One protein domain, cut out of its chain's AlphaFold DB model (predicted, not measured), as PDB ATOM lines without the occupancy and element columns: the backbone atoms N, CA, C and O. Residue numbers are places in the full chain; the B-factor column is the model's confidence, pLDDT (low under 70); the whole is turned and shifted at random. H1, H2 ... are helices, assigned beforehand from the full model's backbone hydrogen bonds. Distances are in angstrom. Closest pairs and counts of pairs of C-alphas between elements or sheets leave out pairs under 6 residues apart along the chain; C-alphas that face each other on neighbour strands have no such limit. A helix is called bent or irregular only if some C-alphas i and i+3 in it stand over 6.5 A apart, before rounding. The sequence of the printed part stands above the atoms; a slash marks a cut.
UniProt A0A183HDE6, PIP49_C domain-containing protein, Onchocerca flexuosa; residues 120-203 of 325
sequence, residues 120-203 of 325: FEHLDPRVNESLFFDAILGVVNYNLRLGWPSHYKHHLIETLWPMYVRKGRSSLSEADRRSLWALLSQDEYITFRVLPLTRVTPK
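Overview. This is residues 120 to 203 of the 325 residues of the protein "PIP49_C domain-containing protein" of Onchocerca flexuosa (UniProt A0A183HDE6). Two helices, H1 and H4, lie side by side and run the same way at a shallow tilt of 11 degrees, and two more, H2 and H5, are set across them: H2 crosses H1 partway along, and H5 lies across the end where H1 and H4 finish. The last residues of H2 and H5 come together at a corner, and the very short H3 follows at the end of H2. The printed part has 84 residues with five named helices, H1 to H5 in chain order, and no named strand; its class is all helix, and the helix packing is mostly crossed. It is compact, with a radius of gyration of the C-alphas of 12.4 A, and the C-alphas span 37 by 26 by 24 A.

Arrangement. H1, residues 129 to 144, touches H2, residues 150 to 160, with residues 133 to 137 alone. The closest C-alphas, of Leu 137 and Lys 153, are 6.2 A apart, and the lines are about perpendicular at 80 degrees. H2 is irregular, with C-alphas 151 and 154 7.5 A apart. H3, residues 163 to 166, touches H2 only at the corner and only just, with 3 pairs of C-alphas within 8 A; the closest are Glu 158 and Tyr 164, 6.1 A apart. H4, residues 174 to 184, touches H1 at residues 136 to 140 alone, at a shallow tilt of 11 degrees, the same way; the closest C-alphas, of Val 139 and Leu 184, are 7.3 A apart. H5, residues 187 to 194, touches H1 at residues 140 to 144 alone, about perpendicular at 78 degrees, with the C-alphas of Asn 143 and Asp 187 closest at 6.8 A. H5 also touches H2, closest at the C-alphas of Leu 160 and Arg 193, 5.9 A apart. H4 and H5 touch only at the corner and only just, with 3 pairs of C-alphas within 8 A, the closest being Leu 184 and Ile 190 at 6.1 A. H3 is apart from H1 and H5. Each O i to N i+4 pair is within hydrogen-bond range in H1, H4 and H5; H2 has 5 of 7, and H3 is too short for such a pair.

Along the chain. H1 begins at C-alpha 129, (14.716, -0.557, 55.879), and is 22.5 A long. H2 measures 15.1 A, H3 4.9 A, H4 15.2 A and H5 10.8 A; H5 ends at C-alpha 194, (25.064, 1.538, 37.343).

Size, cuts and confidence. The C-alphas farthest apart, of Arg 126 and Arg 199, are 38.6 A apart. The printed part has no cut and no long link. Its mean pLDDT is 93.3, and no printed residue is under 70.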
ATOM      1  N   PHE A 120      10.973  16.764  45.235       96.19
ATOM      2  CA  PHE A 120      10.912  15.312  45.085       96.19
ATOM      3  C   PHE A 120       9.887  14.690  46.033       96.19
ATOM      4  O   PHE A 120       9.658  15.179  47.146       96.19
ATOM      5  N   GLU A 121       9.346  13.544  45.620       93.12
ATOM      6  CA  GLU A 121       8.446  12.744  46.441       93.12
ATOM      7  C   GLU A 121       9.084  12.398  47.795       93.12
ATOM      8  O   GLU A 121      10.277  12.087  47.902       93.12
ATOM      9  N   HIS A 122       8.278  12.479  48.850       87.56
ATOM     10  CA  HIS A 122       8.702  12.137  50.199       87.56
ATOM     11  C   HIS A 122       8.306  10.702  50.506       87.56
ATOM     12  O   HIS A 122       7.132  10.346  50.446       87.56
ATOM     13  N   LEU A 123       9.292   9.897  50.887       83.06
ATOM     14  CA  LEU A 123       9.035   8.549  51.359       83.06
ATOM     15  C   LEU A 123       8.454   8.598  52.776       83.06
ATOM     16  O   LEU A 123       8.910   9.399  53.595       83.06
ATOM     17  N   ASP A 124       7.474   7.741  53.070       86.88
ATOM     18  CA  ASP A 124       6.929   7.625  54.426       86.88
ATOM     19  C   ASP A 124       8.052   7.176  55.388       86.88
ATOM     20  O   ASP A 124       8.598   6.078  55.213       86.88
ATOM     21  N   PRO A 125       8.397   7.980  56.414       82.81
ATOM     22  CA  PRO A 125       9.474   7.665  57.358       82.81
ATOM     23  C   PRO A 125       9.294   6.315  58.065       82.81
ATOM     24  O   PRO A 125      10.258   5.677  58.483       82.81
ATOM     25  N   ARG A 126       8.047   5.846  58.189       87.25
ATOM     26  CA  ARG A 126       7.695   4.609  58.902       87.25
ATOM     27  C   ARG A 126       8.003   3.343  58.111       87.25
ATOM     28  O   ARG A 126       7.929   2.249  58.670       87.25
ATOM     29  N   VAL A 127       8.326   3.458  56.820       91.19
ATOM     30  CA  VAL A 127       8.737   2.309  56.007       91.19
ATOM     31  C   VAL A 127       9.981   1.699  56.649       91.19
ATOM     32  O   VAL A 127      10.923   2.418  56.969       91.19
ATOM     33  N   ASN A 128      10.007   0.384  56.852       93.12
ATOM     34  CA  ASN A 128      11.200  -0.269  57.385       93.12
ATOM     35  C   ASN A 128      12.317  -0.341  56.326       93.12
ATOM     36  O   ASN A 128      12.082  -0.199  55.125       93.12
ATOM     37  N   GLU A 129      13.549  -0.578  56.767       92.62
ATOM     38  CA  GLU A 129      14.716  -0.557  55.879       92.62
ATOM     39  C   GLU A 129      14.673  -1.644  54.791       92.62
ATOM     40  O   GLU A 129      15.039  -1.379  53.648       92.62
ATOM     41  N   SER A 130      14.158  -2.843  55.092       92.81
ATOM     42  CA  SER A 130      14.055  -3.902  54.077       92.81
ATOM     43  C   SER A 130      13.111  -3.512  52.943       92.81
ATOM     44  O   SER A 130      13.483  -3.651  51.782       92.81
ATOM     45  N   LEU A 131      11.919  -3.000  53.268       94.06
ATOM     46  CA  LEU A 131      10.946  -2.537  52.275       94.06
ATOM     47  C   LEU A 131      11.493  -1.358  51.470       94.06
ATOM     48  O   LEU A 131      11.239  -1.258  50.273       94.06
ATOM     49  N   PHE A 132      12.283  -0.489  52.103       94.81
ATOM     50  CA  PHE A 132      12.987   0.576  51.398       94.81
ATOM     51  C   PHE A 132      13.995   0.018  50.381       94.81
ATOM     52  O   PHE A 132      14.024   0.475  49.243       94.81
ATOM     53  N   PHE A 133      14.774  -1.010  50.734       95.50
ATOM     54  CA  PHE A 133      15.698  -1.653  49.789       95.50
ATOM     55  C   PHE A 133      14.964  -2.376  48.657       95.50
ATOM     56  O   PHE A 133      15.424  -2.342  47.515       95.50
ATOM     57  N   ASP A 134      13.816  -2.988  48.948       94.94
ATOM     58  CA  ASP A 134      12.972  -3.622  47.932       94.94
ATOM     59  C   ASP A 134      12.382  -2.575  46.969       94.94
ATOM     60  O   ASP A 134      12.367  -2.791  45.756       94.94
ATOM     61  N   ALA A 135      11.989  -1.401  47.476       94.75
ATOM     62  CA  ALA A 135      11.554  -0.277  46.648       94.75
ATOM     63  C   ALA A 135      12.683   0.245  45.745       94.75
ATOM     64  O   ALA A 135      12.465   0.442  44.550       94.75
ATOM     65  N   ILE A 136      13.904   0.401  46.273       95.69
ATOM     66  CA  ILE A 136      15.078   0.810  45.481       95.69
ATOM     67  C   ILE A 136      15.350  -0.183  44.352       95.69
ATOM     68  O   ILE A 136      15.548   0.216  43.203       95.69
ATOM     69  N   LEU A 137      15.334  -1.479  44.667       96.19
ATOM     70  CA  LEU A 137      15.480  -2.530  43.669       96.19
ATOM     71  C   LEU A 137      14.405  -2.413  42.581       96.19
ATOM     72  O   LEU A 137      14.721  -2.518  41.395       96.19
ATOM     73  N   GLY A 138      13.154  -2.167  42.979       95.62
ATOM     74  CA  GLY A 138      12.036  -1.933  42.070       95.62
ATOM     75  C   GLY A 138      12.281  -0.760  41.123       95.62
ATOM     76  O   GLY A 138      12.135  -0.925  39.913       95.62
ATOM     77  N   VAL A 139      12.723   0.388  41.644       95.94
ATOM     78  CA  VAL A 139      13.026   1.591  40.847       95.94
ATOM     79  C   VAL A 139      14.147   1.323  39.839       95.94
ATOM     80  O   VAL A 139      13.997   1.621  38.655       95.94
ATOM     81  N   VAL A 140      15.251   0.701  40.263       96.12
ATOM     82  CA  VAL A 140      16.368   0.395  39.351       96.12
ATOM     83  C   VAL A 140      15.962  -0.613  38.280       96.12
ATOM     84  O   VAL A 140      16.279  -0.423  37.106       96.12
ATOM     85  N   ASN A 141      15.230  -1.666  38.651       95.38
ATOM     86  CA  ASN A 141      14.741  -2.654  37.689       95.38
ATOM     87  C   ASN A 141      13.703  -2.068  36.734       95.38
ATOM     88  O   ASN A 141      13.681  -2.442  35.562       95.38
ATOM     89  N   TYR A 142      12.873  -1.135  37.194       95.12
ATOM     90  CA  TYR A 142      11.953  -0.407  36.331       95.12
ATOM     91  C   TYR A 142      12.708   0.438  35.298       95.12
ATOM     92  O   TYR A 142      12.372   0.370  34.110       95.12
ATOM     93  N   ASN A 143      13.733   1.174  35.742       94.75
ATOM     94  CA  ASN A 143      14.475   2.121  34.913       94.75
ATOM     95  C   ASN A 143      15.453   1.464  33.943       94.75
ATOM     96  O   ASN A 143      15.459   1.804  32.766       94.75
ATOM     97  N   LEU A 144      16.245   0.494  34.398       94.12
ATOM     98  CA  LEU A 144      17.264  -0.131  33.555       94.12
ATOM     99  C   LEU A 144      16.816  -1.459  32.947       94.12
ATOM    100  O   LEU A 144      17.396  -1.889  31.957       94.12
ATOM    101  N   ARG A 145      15.795  -2.126  33.505       94.88
ATOM    102  CA  ARG A 145      15.299  -3.433  33.020       94.88
ATOM    103  C   ARG A 145      16.381  -4.523  32.917       94.88
ATOM    104  O   ARG A 145      16.202  -5.491  32.193       94.88
ATOM    105  N   LEU A 146      17.461  -4.413  33.698       91.00
ATOM    106  CA  LEU A 146      18.581  -5.369  33.708       91.00
ATOM    107  C   LEU A 146      18.312  -6.644  34.532       91.00
ATOM    108  O   LEU A 146      19.153  -7.536  34.567       91.00
ATOM    109  N   GLY A 147      17.158  -6.742  35.203       89.62
ATOM    110  CA  GLY A 147      16.741  -7.961  35.907       89.62
ATOM    111  C   GLY A 147      17.547  -8.260  37.172       89.62
ATOM    112  O   GLY A 147      17.858  -9.418  37.446       89.62
ATOM    113  N   TRP A 148      17.896  -7.233  37.948       91.31
ATOM    114  CA  TRP A 148      18.689  -7.385  39.164       91.31
ATOM    115  C   TRP A 148      17.969  -8.295  40.176       91.31
ATOM    116  O   TRP A 148      16.837  -7.981  40.568       91.31
ATOM    117  N   PRO A 149      18.587  -9.406  40.621       92.94
ATOM    118  CA  PRO A 149      17.944 -10.326  41.553       92.94
ATOM    119  C   PRO A 149      17.782  -9.730  42.955       92.94
ATOM    120  O   PRO A 149      18.646  -8.995  43.438       92.94
ATOM    121  N   SER A 150      16.719 -10.124  43.661       91.62
ATOM    122  CA  SER A 150      16.406  -9.625  45.010       91.62
ATOM    123  C   SER A 150      17.492  -9.897  46.050       91.62
ATOM    124  O   SER A 150      17.758  -9.052  46.902       91.62
ATOM    125  N   HIS A 151      18.183 -11.033  45.957       91.31
ATOM    126  CA  HIS A 151      19.267 -11.383  46.876       91.31
ATOM    127  C   HIS A 151      20.513 -10.491  46.718       91.31
ATOM    128  O   HIS A 151      21.299 -10.381  47.654       91.31
ATOM    129  N   TYR A 152      20.670  -9.790  45.588       90.12
ATOM    130  CA  TYR A 152      21.747  -8.817  45.373       90.12
ATOM    131  C   TYR A 152      21.369  -7.382  45.769       90.12
ATOM    132  O   TYR A 152      22.156  -6.464  45.526       90.12
ATOM    133  N   LYS A 153      20.205  -7.159  46.406       91.25
ATOM    134  CA  LYS A 153      19.746  -5.806  46.769       91.25
ATOM    135  C   LYS A 153      20.767  -5.034  47.604       91.25
ATOM    136  O   LYS A 153      21.010  -3.871  47.320       91.25
ATOM    137  N   HIS A 154      21.450  -5.681  48.550       91.06
ATOM    138  CA  HIS A 154      22.480  -5.019  49.357       91.06
ATOM    139  C   HIS A 154      23.661  -4.527  48.513       91.06
ATOM    140  O   HIS A 154      24.044  -3.371  48.640       91.06
ATOM    141  N   HIS A 155      24.185  -5.352  47.602       92.31
ATOM    142  CA  HIS A 155      25.260  -4.942  46.690       92.31
ATOM    143  C   HIS A 155      24.824  -3.787  45.770       92.31
ATOM    144  O   HIS A 155      25.598  -2.874  45.477       92.31
ATOM    145  N   LEU A 156      23.558  -3.794  45.342       94.00
ATOM    146  CA  LEU A 156      22.985  -2.683  44.593       94.00
ATOM    147  C   LEU A 156      22.962  -1.394  45.435       94.00
ATOM    148  O   LEU A 156      23.406  -0.358  44.947       94.00
ATOM    149  N   ILE A 157      22.547  -1.447  46.707       94.81
ATOM    150  CA  ILE A 157      22.617  -0.285  47.614       94.81
ATOM    151  C   ILE A 157      24.057   0.210  47.780       94.81
ATOM    152  O   ILE A 157      24.284   1.414  47.734       94.81
ATOM    153  N   GLU A 158      25.040  -0.684  47.916       94.31
ATOM    154  CA  GLU A 158      26.456  -0.294  48.008       94.31
ATOM    155  C   GLU A 158      26.930   0.474  46.764       94.31
ATOM    156  O   GLU A 158      27.699   1.431  46.878       94.31
ATOM    157  N   THR A 159      26.422   0.096  45.588       94.12
ATOM    158  CA  THR A 159      26.712   0.762  44.309       94.12
ATOM    159  C   THR A 159      26.023   2.128  44.212       94.12
ATOM    160  O   THR A 159      26.636   3.117  43.802       94.12
ATOM    161  N   LEU A 160      24.747   2.204  44.599       96.06
ATOM    162  CA  LEU A 160      23.929   3.418  44.496       96.06
ATOM    163  C   LEU A 160      24.235   4.442  45.595       96.06
ATOM    164  O   LEU A 160      24.088   5.642  45.368       96.06
ATOM    165  N   TRP A 161      24.650   3.987  46.777       96.19
ATOM    166  CA  TRP A 161      24.898   4.807  47.960       96.19
ATOM    167  C   TRP A 161      26.170   4.353  48.697       96.19
ATOM    168  O   TRP A 161      26.094   3.727  49.757       96.19
ATOM    169  N   PRO A 162      27.372   4.714  48.202       93.56
ATOM    170  CA  PRO A 162      28.648   4.286  48.798       93.56
ATOM    171  C   PRO A 162      28.816   4.656  50.280       93.56
ATOM    172  O   PRO A 162      29.576   4.023  51.017       93.56
ATOM    173  N   MET A 163      28.086   5.676  50.739       91.19
ATOM    174  CA  MET A 163      27.982   6.061  52.146       91.19
ATOM    175  C   MET A 163      27.514   4.918  53.057       91.19
ATOM    176  O   MET A 163      27.959   4.857  54.202       91.19
ATOM    177  N   TYR A 164      26.685   3.995  52.558       93.06
ATOM    178  CA  TYR A 164      26.250   2.807  53.298       93.06
ATOM    179  C   TYR A 164      27.443   1.939  53.721       93.06
ATOM    180  O   TYR A 164      27.565   1.559  54.885       93.06
ATOM    181  N   VAL A 165      28.397   1.712  52.810       92.19
ATOM    182  CA  VAL A 165      29.630   0.966  53.111       92.19
ATOM    183  C   VAL A 165      30.527   1.753  54.065       92.19
ATOM    184  O   VAL A 165      31.033   1.189  55.033       92.19
ATOM    185  N   ARG A 166      30.695   3.066  53.842       89.00
ATOM    186  CA  ARG A 166      31.557   3.921  54.685       89.00
ATOM    187  C   ARG A 166      31.077   4.011  56.136       89.00
ATOM    188  O   ARG A 166      31.900   4.132  57.035       89.00
ATOM    189  N   LYS A 167      29.764   3.916  56.366       88.94
ATOM    190  CA  LYS A 167      29.142   3.851  57.698       88.94
ATOM    191  C   LYS A 167      29.102   2.428  58.279       88.94
ATOM    192  O   LYS A 167      28.343   2.164  59.210       88.94
ATOM    193  N   GLY A 168      29.883   1.499  57.729       89.06
ATOM    194  CA  GLY A 168      29.998   0.129  58.229       89.06
ATOM    195  C   GLY A 168      28.753  -0.726  58.000       89.06
ATOM    196  O   GLY A 168      28.533  -1.659  58.764       89.06
ATOM    197  N   ARG A 169      27.943  -0.418  56.975       89.56
ATOM    198  CA  ARG A 169      26.662  -1.096  56.695       89.56
ATOM    199  C   ARG A 169      25.687  -1.031  57.876       89.56
ATOM    200  O   ARG A 169      24.925  -1.963  58.112       89.56
ATOM    201  N   SER A 170      25.751   0.061  58.636       88.31
ATOM    202  CA  SER A 170      24.743   0.393  59.640       88.31
ATOM    203  C   SER A 170      23.435   0.820  58.973       88.31
ATOM    204  O   SER A 170      23.421   1.164  57.788       88.31
ATOM    205  N   SER A 171      22.346   0.795  59.743       90.56
ATOM    206  CA  SER A 171      21.036   1.217  59.261       90.56
ATOM    207  C   SER A 171      21.074   2.644  58.715       90.56
ATOM    208  O   SER A 171      21.721   3.541  59.269       90.56
ATOM    209  N   LEU A 172      20.381   2.862  57.601       93.38
ATOM    210  CA  LEU A 172      20.290   4.176  56.981       93.38
ATOM    211  C   LEU A 172      19.503   5.143  57.870       93.38
ATOM    212  O   LEU A 172      18.375   4.865  58.271       93.38
ATOM    213  N   SER A 173      20.078   6.319  58.126       93.56
ATOM    214  CA  SER A 173      19.351   7.403  58.792       93.56
ATOM    215  C   SER A 173      18.241   7.953  57.894       93.56
ATOM    216  O   SER A 173      18.313   7.844  56.669       93.56
ATOM    217  N   GLU A 174      17.254   8.634  58.476       93.88
ATOM    218  CA  GLU A 174      16.191   9.302  57.708       93.88
ATOM    219  C   GLU A 174      16.753  10.274  56.653       93.88
ATOM    220  O   GLU A 174      16.268  10.327  55.524       93.88
ATOM    221  N   ALA A 175      17.851  10.965  56.972       95.06
ATOM    222  CA  ALA A 175      18.568  11.826  56.034       95.06
ATOM    223  C   ALA A 175      19.174  11.051  54.849       95.06
ATOM    224  O   ALA A 175      19.109  11.520  53.708       95.06
ATOM    225  N   ASP A 176      19.738   9.861  55.104       95.69
ATOM    226  CA  ASP A 176      20.280   8.984  54.058       95.69
ATOM    227  C   ASP A 176      19.159   8.484  53.149       95.69
ATOM    228  O   ASP A 176      19.275   8.566  51.928       95.69
ATOM    229  N   ARG A 177      18.044   8.035  53.734       95.62
ATOM    230  CA  ARG A 177      16.878   7.547  52.988       95.62
ATOM    231  C   ARG A 177      16.266   8.649  52.132       95.62
ATOM    232  O   ARG A 177      16.005   8.427  50.953       95.62
ATOM    233  N   ARG A 178      16.114   9.855  52.689       96.06
ATOM    234  CA  ARG A 178      15.577  11.023  51.979       96.06
ATOM    235  C   ARG A 178      16.436  11.434  50.788       96.06
ATOM    236  O   ARG A 178      15.891  11.744  49.727       96.06
ATOM    237  N   SER A 179      17.754  11.452  50.978       97.31
ATOM    238  CA  SER A 179      18.720  11.850  49.948       97.31
ATOM    239  C   SER A 179      18.809  10.798  48.850       97.31
ATOM    240  O   SER A 179      18.672  11.123  47.675       97.31
ATOM    241  N   LEU A 180      18.946   9.525  49.233       97.38
ATOM    242  CA  LEU A 180      19.001   8.413  48.289       97.38
ATOM    243  C   LEU A 180      17.713   8.305  47.470       97.38
ATOM    244  O   LEU A 180      17.789   8.127  46.260       97.38
ATOM    245  N   TRP A 181      16.542   8.467  48.091       97.06
ATOM    246  CA  TRP A 181      15.277   8.450  47.357       97.06
ATOM    247  C   TRP A 181      15.198   9.576  46.321       97.06
ATOM    248  O   TRP A 181      14.912   9.303  45.163       97.06
ATOM    249  N   ALA A 182      15.552  10.812  46.697       97.62
ATOM    250  CA  ALA A 182      15.560  11.946  45.768       97.62
ATOM    251  C   ALA A 182      16.535  11.755  44.594       97.62
ATOM    252  O   ALA A 182      16.267  12.192  43.478       97.62
ATOM    253  N   LEU A 183      17.679  11.112  44.836       98.12
ATOM    254  CA  LEU A 183      18.633  10.776  43.782       98.12
ATOM    255  C   LEU A 183      18.081   9.692  42.850       98.12
ATOM    256  O   LEU A 183      18.217   9.806  41.640       98.12
ATOM    257  N   LEU A 184      17.424   8.663  43.389       97.25
ATOM    258  CA  LEU A 184      16.840   7.579  42.591       97.25
ATOM    259  C   LEU A 184      15.568   7.984  41.839       97.25
ATOM    260  O   LEU A 184      15.197   7.311  40.886       97.25
ATOM    261  N   SER A 185      14.925   9.089  42.210       96.38
ATOM    262  CA  SER A 185      13.874   9.699  41.389       96.38
ATOM    263  C   SER A 185      14.401  10.298  40.078       96.38
ATOM    264  O   SER A 185      13.602  10.701  39.243       96.38
ATOM    265  N   GLN A 186      15.725  10.382  39.901       97.06
ATOM    266  CA  GLN A 186      16.368  10.956  38.722       97.06
ATOM    267  C   GLN A 186      16.994   9.835  37.881       97.06
ATOM    268  O   GLN A 186      17.992   9.225  38.275       97.06
ATOM    269  N   ASP A 187      16.438   9.575  36.698       95.75
ATOM    270  CA  ASP A 187      16.869   8.468  35.828       95.75
ATOM    271  C   ASP A 187      18.350   8.589  35.402       95.75
ATOM    272  O   ASP A 187      19.074   7.586  35.356       95.75
ATOM    273  N   GLU A 188      18.844   9.817  35.182       96.31
ATOM    274  CA  GLU A 188      20.260  10.091  34.880       96.31
ATOM    275  C   GLU A 188      21.181   9.624  36.025       96.31
ATOM    276  O   GLU A 188      22.226   9.018  35.771       96.31
ATOM    277  N   TYR A 189      20.787   9.822  37.291       97.62
ATOM    278  CA  TYR A 189      21.575   9.381  38.446       97.62
ATOM    279  C   TYR A 189      21.724   7.857  38.481       97.62
ATOM    280  O   TYR A 189      22.829   7.342  38.681       97.62
ATOM    281  N   ILE A 190      20.625   7.124  38.264       97.06
ATOM    282  CA  ILE A 190      20.633   5.654  38.228       97.06
ATOM    283  C   ILE A 190      21.563   5.173  37.115       97.06
ATOM    284  O   ILE A 190      22.432   4.327  37.346       97.06
ATOM    285  N   THR A 191      21.426   5.758  35.928       96.00
ATOM    286  CA  THR A 191      22.255   5.458  34.758       96.00
ATOM    287  C   THR A 191      23.738   5.674  35.070       96.00
ATOM    288  O   THR A 191      24.547   4.763  34.893       96.00
ATOM    289  N   PHE A 192      24.109   6.832  35.624       96.94
ATOM    290  CA  PHE A 192      25.500   7.162  35.950       96.94
ATOM    291  C   PHE A 192      26.068   6.390  37.145       96.94
ATOM    292  O   PHE A 192      27.287   6.304  37.284       96.94
ATOM    293  N   ARG A 193      25.238   5.806  38.018       95.69
ATOM    294  CA  ARG A 193      25.720   4.895  39.071       95.69
ATOM    295  C   ARG A 193      25.940   3.476  38.575       95.69
ATOM    296  O   ARG A 193      26.922   2.859  38.979       95.69
ATOM    297  N   VAL A 194      25.055   2.959  37.729       94.38
ATOM    298  CA  VAL A 194      25.064   1.538  37.343       94.38
ATOM    299  C   VAL A 194      25.908   1.282  36.094       94.38
ATOM    300  O   VAL A 194      26.597   0.266  36.010       94.38
ATOM    301  N   LEU A 195      25.910   2.208  35.134       92.00
ATOM    302  CA  LEU A 195      26.565   2.034  33.838       92.00
ATOM    303  C   LEU A 195      28.009   2.566  33.672       92.00
ATOM    304  O   LEU A 195      28.512   2.438  32.556       92.00
ATOM    305  N   PRO A 196      28.769   3.063  34.674       89.19
ATOM    306  CA  PRO A 196      30.150   3.524  34.447       89.19
ATOM    307  C   PRO A 196      31.095   2.521  33.776       89.19
ATOM    308  O   PRO A 196      32.039   2.920  33.085       89.19
ATOM    309  N   LEU A 197      30.862   1.215  33.962       87.44
ATOM    310  CA  LEU A 197      31.680   0.161  33.352       87.44
ATOM    311  C   LEU A 197      31.562   0.131  31.824       87.44
ATOM    312  O   LEU A 197      32.532  -0.233  31.162       87.44
ATOM    313  N   THR A 198      30.440   0.603  31.268       89.25
ATOM    314  CA  THR A 198      30.234   0.762  29.814       89.25
ATOM    315  C   THR A 198      31.227   1.730  29.186       89.25
ATOM    316  O   THR A 198      31.425   1.721  27.974       89.25
ATOM    317  N   ARG A 199      31.872   2.571  30.011       89.88
ATOM    318  CA  ARG A 199      32.810   3.613  29.600       89.88
ATOM    319  C   ARG A 199      32.195   4.736  28.764       89.88
ATOM    320  O   ARG A 199      32.973   5.575  28.305       89.88
ATOM    321  N   VAL A 200      30.868   4.782  28.630       92.69
ATOM    322  CA  VAL A 200      30.148   5.800  27.852       92.69
ATOM    323  C   VAL A 200      29.393   6.828  28.690       92.69
ATOM    324  O   VAL A 200      28.950   7.830  28.144       92.69
ATOM    325  N   THR A 201      29.280   6.626  29.999       94.81
ATOM    326  CA  THR A 201      28.702   7.599  30.934       94.81
ATOM    327  C   THR A 201      29.768   8.111  31.905       94.81
ATOM    328  O   THR A 201      30.680   7.348  32.248       94.81
ATOM    329  N   PRO A 202      29.662   9.360  32.389       95.00
ATOM    330  CA  PRO A 202      30.515   9.853  33.459       95.00
ATOM    331  C   PRO A 202      30.273   9.095  34.768       95.00
ATOM    332  O   PRO A 202      29.186   8.582  35.040       95.00
ATOM    333  N   LYS A 203      31.299   9.063  35.614       95.06
ATOM    334  CA  LYS A 203      31.227   8.575  36.992       95.06
ATOM    335  C   LYS A 203      30.657   9.638  37.921       95.06
ATOM    336  O   LYS A 203      31.003  10.814  37.823       95.06
TER     337      LYS A 203